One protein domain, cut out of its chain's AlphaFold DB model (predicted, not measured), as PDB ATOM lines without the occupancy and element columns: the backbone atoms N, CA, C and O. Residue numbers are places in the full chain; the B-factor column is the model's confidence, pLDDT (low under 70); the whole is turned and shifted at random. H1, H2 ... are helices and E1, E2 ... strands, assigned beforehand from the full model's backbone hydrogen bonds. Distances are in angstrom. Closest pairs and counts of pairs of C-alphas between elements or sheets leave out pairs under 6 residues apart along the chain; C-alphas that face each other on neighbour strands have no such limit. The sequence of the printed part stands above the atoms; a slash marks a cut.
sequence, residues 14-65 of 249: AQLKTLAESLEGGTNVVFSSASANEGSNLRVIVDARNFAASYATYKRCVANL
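AT A GLANCE: This is residues 14 to 65 of the 249 residues of a protein of Cellvibrio sp. PSBB023 (UniProt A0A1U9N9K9). What shape is it? The antiparallel hairpin E1 and E2 reaches out one way; near its base, H1 and H2 make an open V. What builds it? The printed part has 52 residues, with H1, E1, E2, H2 in order, class mixed. It is only just loose, close to extended, with a radius of gyration of the C-alphas of 14.6 A, spanning 49 by 20 by 13 A.

IN THESE COORDINATES: What comes first? H1, residues 14 to 24, begins at C-alpha 14 (40.767, -14.970, -30.145); E1 is residues 29 to 34. What follows? E2 is residues 41 to 46; H2, residues 51 to 63, spans 17.8 A to C-alpha 63 (21.558, -14.685, -34.303).

HOW THE PARTS SIT: How do the helices stand? H1 and H2, the latter with residues 51 to 55 alone, touch at a steep tilt of 56 degrees, opposite ways; the closest C-alphas, 24 and 52, are 4.6 A apart. Every O i to N i+4 pair in both is within hydrogen-bond range. How do the strands pair? N 31 and O 44 are within hydrogen-bond range at 2.8 A.

THE WHOLE: Any cut? The printed part has no cut. Low confidence? Residues 34 to 40 have pLDDT under 70.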
ATOM      1  N   ALA A  14      40.448 -13.694 -30.791       94.19
ATOM      2  CA  ALA A  14      40.767 -14.970 -30.145       94.19
ATOM      3  C   ALA A  14      40.749 -14.863 -28.610       94.19
ATOM      4  O   ALA A  14      40.218 -15.739 -27.923       94.19
ATOM      5  N   GLN A  15      41.279 -13.761 -28.072       93.56
ATOM      6  CA  GLN A  15      41.251 -13.461 -26.639       93.56
ATOM      7  C   GLN A  15      39.818 -13.252 -26.141       93.56
ATOM      8  O   GLN A  15      39.452 -13.792 -25.100       93.56
ATOM      9  N   LEU A  16      38.994 -12.523 -26.899       93.94
ATOM     10  CA  LEU A  16      37.590 -12.301 -26.558       93.94
ATOM     11  C   LEU A  16      36.784 -13.606 -26.581       93.94
ATOM     12  O   LEU A  16      35.980 -13.838 -25.682       93.94
ATOM     13  N   LYS A  17      37.037 -14.475 -27.569       93.50
ATOM     14  CA  LYS A  17      36.418 -15.803 -27.651       93.50
ATOM     15  C   LYS A  17      36.751 -16.648 -26.419       93.50
ATOM     16  O   LYS A  17      35.842 -17.123 -25.751       93.50
ATOM     17  N   THR A  18      38.037 -16.754 -26.084       95.00
ATOM     18  CA  THR A  18      38.513 -17.528 -24.922       95.00
ATOM     19  C   THR A  18      37.908 -17.011 -23.615       95.00
ATOM     20  O   THR A  18      37.487 -17.791 -22.760       95.00
ATOM     21  N   LEU A  19      37.825 -15.685 -23.463       95.12
ATOM     22  CA  LEU A  19      37.190 -15.044 -22.314       95.12
ATOM     23  C   LEU A  19      35.703 -15.398 -22.219       95.12
ATOM     24  O   LEU A  19      35.241 -15.785 -21.148       95.12
ATOM     25  N   ALA A  20      34.964 -15.271 -23.323       94.75
ATOM     26  CA  ALA A  20      33.533 -15.547 -23.344       94.75
ATOM     27  C   ALA A  20      33.235 -17.026 -23.060       94.75
ATOM     28  O   ALA A  20      32.330 -17.313 -22.286       94.75
ATOM     29  N   GLU A  21      34.021 -17.951 -23.620       95.19
ATOM     30  CA  GLU A  21      33.899 -19.394 -23.364       95.19
ATOM     31  C   GLU A  21      34.197 -19.742 -21.897       95.19
ATOM     32  O   GLU A  21      33.472 -20.527 -21.289       95.19
ATOM     33  N   SER A  22      35.211 -19.106 -21.296       96.25
ATOM     34  CA  SER A  22      35.558 -19.310 -19.881       96.25
ATOM     35  C   SER A  22      34.437 -18.841 -18.951       96.25
ATOM     36  O   SER A  22      34.012 -19.587 -18.068       96.25
ATOM     37  N   LEU A  23      33.920 -17.628 -19.176       96.88
ATOM     38  CA  LEU A  23      32.823 -17.069 -18.381       96.88
ATOM     39  C   LEU A  23      31.508 -17.826 -18.607       96.88
ATOM     40  O   LEU A  23      30.743 -18.018 -17.664       96.88
ATOM     41  N   GLU A  24      31.235 -18.283 -19.833       96.00
ATOM     42  CA  GLU A  24      30.078 -19.134 -20.135       96.00
ATOM     43  C   GLU A  24      30.169 -20.483 -19.405       96.00
ATOM     44  O   GLU A  24      29.164 -20.959 -18.885       96.00
ATOM     45  N   GLY A  25      31.374 -21.049 -19.285       95.44
ATOM     46  CA  GLY A  25      31.649 -22.265 -18.516       95.44
ATOM     47  C   GLY A  25      31.672 -22.083 -16.991       95.44
ATOM     48  O   GLY A  25      31.990 -23.035 -16.281       95.44
ATOM     49  N   GLY A  26      31.371 -20.889 -16.467       95.81
ATOM     50  CA  GLY A  26      31.359 -20.612 -15.025       95.81
ATOM     51  C   GLY A  26      32.725 -20.261 -14.423       95.81
ATOM     52  O   GLY A  26      32.846 -20.148 -13.204       95.81
ATOM     53  N   THR A  27      33.758 -20.076 -15.248       96.81
ATOM     54  CA  THR A  27      35.113 -19.741 -14.790       96.81
ATOM     55  C   THR A  27      35.318 -18.231 -14.762       96.81
ATOM     56  O   THR A  27      35.199 -17.562 -15.788       96.81
ATOM     57  N   ASN A  28      35.686 -17.686 -13.601       95.69
ATOM     58  CA  ASN A  28      36.048 -16.275 -13.471       95.69
ATOM     59  C   ASN A  28      37.332 -15.971 -14.253       95.69
ATOM     60  O   ASN A  28      38.330 -16.684 -14.130       95.69
ATOM     61  N   VAL A  29      37.335 -14.872 -15.004       94.44
ATOM     62  CA  VAL A  29      38.506 -14.437 -15.776       94.44
ATOM     63  C   VAL A  29      39.227 -13.332 -15.018       94.44
ATOM     64  O   VAL A  29      38.608 -12.361 -14.585       94.44
ATOM     65  N   VAL A  30      40.544 -13.473 -14.855       91.12
ATOM     66  CA  VAL A  30      41.377 -12.522 -14.112       91.12
ATOM     67  C   VAL A  30      42.339 -11.820 -15.059       91.12
ATOM     68  O   VAL A  30      43.141 -12.456 -15.738       91.12
ATOM     69  N   PHE A  31      42.304 -10.494 -15.046       87.75
ATOM     70  CA  PHE A  31      43.309  -9.647 -15.670       87.75
ATOM     71  C   PHE A  31      44.249  -9.121 -14.598       87.75
ATOM     72  O   PHE A  31      43.805  -8.515 -13.626       87.75
ATOM     73  N   SER A  32      45.550  -9.327 -14.775       84.00
ATOM     74  CA  SER A  32      46.568  -8.804 -13.866       84.00
ATOM     75  C   SER A  32      47.520  -7.864 -14.588       84.00
ATOM     76  O   SER A  32      48.023  -8.201 -15.664       84.00
ATOM     77  N   SER A  33      47.819  -6.724 -13.975       77.44
ATOM     78  CA  SER A  33      48.898  -5.840 -14.412       77.44
ATOM     79  C   SER A  33      49.912  -5.668 -13.288       77.44
ATOM     80  O   SER A  33      49.536  -5.518 -12.122       77.44
ATOM     81  N   ALA A  34      51.192  -5.708 -13.650       67.69
ATOM     82  CA  ALA A  34      52.266  -5.323 -12.752       67.69
ATOM     83  C   ALA A  34      52.299  -3.789 -12.690       67.69
ATOM     84  O   ALA A  34      52.437  -3.133 -13.725       67.69
ATOM     85  N   SER A  35      52.123  -3.228 -11.492       63.59
ATOM     86  CA  SER A  35      52.302  -1.794 -11.252       63.59
ATOM     87  C   SER A  35      53.769  -1.411 -11.458       63.59
ATOM     88  O   SER A  35      54.663  -2.156 -11.063       63.59
ATOM     89  N   ALA A  36      54.014  -0.240 -12.056       60.50
ATOM     90  CA  ALA A  36      55.360   0.313 -12.221       60.50
ATOM     91  C   ALA A  36      56.002   0.735 -10.884       60.50
ATOM     92  O   ALA A  36      57.222   0.833 -10.811       60.50
ATOM     93  N   ASN A  37      55.195   0.943  -9.838       59.97
ATOM     94  CA  ASN A  37      55.660   1.239  -8.486       59.97
ATOM     95  C   ASN A  37      55.401   0.051  -7.548       59.97
ATOM     96  O   ASN A  37      54.331  -0.564  -7.591       59.97
ATOM     97  N   GLU A  38      56.427  -0.233  -6.751       60.25
ATOM     98  CA  GLU A  38      56.663  -1.340  -5.821       60.25
ATOM     99  C   GLU A  38      55.438  -2.151  -5.347       60.25
ATOM    100  O   GLU A  38      54.575  -1.687  -4.605       60.25
ATOM    101  N   GLY A  39      55.430  -3.438  -5.708       59.75
ATOM    102  CA  GLY A  39      54.828  -4.512  -4.908       59.75
ATOM    103  C   GLY A  39      53.339  -4.816  -5.104       59.75
ATOM    104  O   GLY A  39      52.926  -5.944  -4.836       59.75
ATOM    105  N   SER A  40      52.520  -3.887  -5.601       67.12
ATOM    106  CA  SER A  40      51.074  -4.127  -5.759       67.12
ATOM    107  C   SER A  40      50.691  -4.552  -7.181       67.12
ATOM    108  O   SER A  40      50.730  -3.757  -8.120       67.12
ATOM    109  N   ASN A  41      50.259  -5.807  -7.339       72.25
ATOM    110  CA  ASN A  41      49.634  -6.292  -8.571       72.25
ATOM    111  C   ASN A  41      48.155  -5.904  -8.590       72.25
ATOM    112  O   ASN A  41      47.383  -6.364  -7.746       72.25
ATOM    113  N   LEU A  42      47.736  -5.119  -9.584       78.06
ATOM    114  CA  LEU A  42      46.315  -4.870  -9.805       78.06
ATOM    115  C   LEU A  42      45.700  -6.114 -10.449       78.06
ATOM    116  O   LEU A  42      46.148  -6.540 -11.515       78.06
ATOM    117  N   ARG A  43      44.674  -6.685  -9.812       84.94
ATOM    118  CA  ARG A  43      43.868  -7.780 -10.361       84.94
ATOM    119  C   ARG A  43      42.436  -7.306 -10.571       84.94
ATOM    120  O   ARG A  43      41.792  -6.858  -9.632       84.94
ATOM    121  N   VAL A  44      41.947  -7.445 -11.794       88.06
ATOM    122  CA  VAL A  44      40.551  -7.209 -12.165       88.06
ATOM    123  C   VAL A  44      39.928  -8.559 -12.476       88.06
ATOM    124  O   VAL A  44      40.437  -9.291 -13.321       88.06
ATOM    125  N   ILE A  45      38.849  -8.900 -11.777       91.69
ATOM    126  CA  ILE A  45      38.144 -10.170 -11.945       91.69
ATOM    127  C   ILE A  45      36.807  -9.891 -12.621       91.69
ATOM    128  O   ILE A  45      36.046  -9.040 -12.166       91.69
ATOM    129  N   VAL A  46      36.521 -10.630 -13.688       93.00
ATOM    130  CA  VAL A  46      35.191 -10.700 -14.291       93.00
ATOM    131  C   VAL A  46      34.517 -11.965 -13.765       93.00
ATOM    132  O   VAL A  46      35.017 -13.069 -13.981       93.00
ATOM    133  N   ASP A  47      33.424 -11.787 -13.022       95.50
ATOM    134  CA  ASP A  47      32.687 -12.865 -12.353       95.50
ATOM    135  C   ASP A  47      31.706 -13.555 -13.319       95.50
ATOM    136  O   ASP A  47      30.996 -12.894 -14.084       95.50
ATOM    137  N   ALA A  48      31.661 -14.885 -13.284       95.69
ATOM    138  CA  ALA A  48      30.847 -15.700 -14.179       95.69
ATOM    139  C   ALA A  48      29.388 -15.903 -13.717       95.69
ATOM    140  O   ALA A  48      28.570 -16.371 -14.512       95.69
ATOM    141  N   ARG A  49      29.019 -15.537 -12.476       93.94
ATOM    142  CA  ARG A  49      27.737 -15.905 -11.828       93.94
ATOM    143  C   ARG A  49      26.489 -15.700 -12.681       93.94
ATOM    144  O   ARG A  49      25.630 -16.571 -12.710       93.94
ATOM    145  N   ASN A  50      26.393 -14.574 -13.385       93.25
ATOM    146  CA  ASN A  50      25.240 -14.242 -14.234       93.25
ATOM    147  C   ASN A  50      25.598 -14.168 -15.726       93.25
ATOM    148  O   ASN A  50      24.790 -13.714 -16.546       93.25
ATOM    149  N   PHE A  51      26.811 -14.590 -16.089       95.62
ATOM    150  CA  PHE A  51      27.310 -14.442 -17.448       95.62
ATOM    151  C   PHE A  51      26.591 -15.386 -18.407       95.62
ATOM    152  O   PHE A  51      26.077 -14.922 -19.419       95.62
ATOM    153  N   ALA A  52      26.472 -16.677 -18.082       94.12
ATOM    154  CA  ALA A  52      25.892 -17.674 -18.987       94.12
ATOM    155  C   ALA A  52      24.462 -17.317 -19.445       94.12
ATOM    156  O   ALA A  52      24.175 -17.310 -20.643       94.12
ATOM    157  N   ALA A  53      23.573 -16.933 -18.519       94.19
ATOM    158  CA  ALA A  53      22.195 -16.551 -18.847       94.19
ATOM    159  C   ALA A  53      22.124 -15.285 -19.728       94.19
ATOM    160  O   ALA A  53      21.377 -15.229 -20.716       94.19
ATOM    161  N   SER A  54      22.940 -14.278 -19.407       95.00
ATOM    162  CA  SER A  54      23.023 -13.026 -20.170       95.00
ATOM    163  C   SER A  54      23.628 -13.256 -21.557       95.00
ATOM    164  O   SER A  54      23.104 -12.773 -22.561       95.00
ATOM    165  N   TYR A  55      24.682 -14.066 -21.640       94.31
ATOM    166  CA  TYR A  55      25.373 -14.397 -22.880       94.31
ATOM    167  C   TYR A  55      24.512 -15.260 -23.805       94.31
ATOM    168  O   TYR A  55      24.476 -15.021 -25.010       94.31
ATOM    169  N   ALA A  56      23.720 -16.192 -23.267       94.00
ATOM    170  CA  ALA A  56      22.719 -16.923 -24.045       94.00
ATOM    171  C   ALA A  56      21.652 -15.989 -24.645       94.00
ATOM    172  O   ALA A  56      21.172 -16.223 -25.756       94.00
ATOM    173  N   THR A  57      21.275 -14.924 -23.930       94.81
ATOM    174  CA  THR A  57      20.363 -13.885 -24.440       94.81
ATOM    175  C   THR A  57      21.029 -13.053 -25.534       94.81
ATOM    176  O   THR A  57      20.446 -12.855 -26.600       94.81
ATOM    177  N   TYR A  58      22.282 -12.648 -25.326       93.38
ATOM    178  CA  TYR A  58      23.086 -11.959 -26.331       93.38
ATOM    179  C   TYR A  58      23.262 -12.788 -27.613       93.38
ATOM    180  O   TYR A  58      23.003 -12.281 -28.700       93.38
ATOM    181  N   LYS A  59      23.616 -14.076 -27.512       93.12
ATOM    182  CA  LYS A  59      23.767 -14.969 -28.675       93.12
ATOM    183  C   LYS A  59      22.474 -15.081 -29.480       93.12
ATOM    184  O   LYS A  59      22.519 -15.022 -30.706       93.12
ATOM    185  N   ARG A  60      21.320 -15.176 -28.806       92.88
ATOM    186  CA  ARG A  60      20.002 -15.137 -29.464       92.88
ATOM    187  C   ARG A  60      19.760 -13.806 -30.179       92.88
ATOM    188  O   ARG A  60      19.270 -13.810 -31.301       92.88
ATOM    189  N   CYS A  61      20.136 -12.684 -29.566       91.38
ATOM    190  CA  CYS A  61      20.045 -11.363 -30.190       91.38
ATOM    191  C   CYS A  61      20.909 -11.270 -31.460       91.38
ATOM    192  O   CYS A  61      20.397 -10.929 -32.522       91.38
ATOM    193  N   VAL A  62      22.185 -11.661 -31.380       91.06
ATOM    194  CA  VAL A  62      23.109 -11.653 -32.528       91.06
ATOM    195  C   VAL A  62      22.626 -12.573 -33.646       91.06
ATOM    196  O   VAL A  62      22.654 -12.183 -34.808       91.06
ATOM    197  N   ALA A  63      22.124 -13.765 -33.315       87.62
ATOM    198  CA  ALA A  63      21.558 -14.685 -34.303       87.62
ATOM    199  C   ALA A  63      20.304 -14.123 -35.004       87.62
ATOM    200  O   ALA A  63      19.996 -14.508 -36.132       87.62
ATOM    201  N   ASN A  64      19.593 -13.193 -34.358       86.75
ATOM    202  CA  ASN A  64      18.438 -12.502 -34.925       86.75
ATOM    203  C   ASN A  64      18.807 -11.249 -35.734       86.75
ATOM    204  O   ASN A  64      17.918 -10.674 -36.373       86.75
ATOM    205  N   LEU A  65      20.082 -10.844 -35.764       88.88
ATOM    206  CA  LEU A  65      20.537  -9.790 -36.666       88.88
ATOM    207  C   LEU A  65      20.304 -10.204 -38.119       88.88
ATOM    208  O   LEU A  65      20.322 -11.383 -38.477       88.88
TER     209      LEU A  65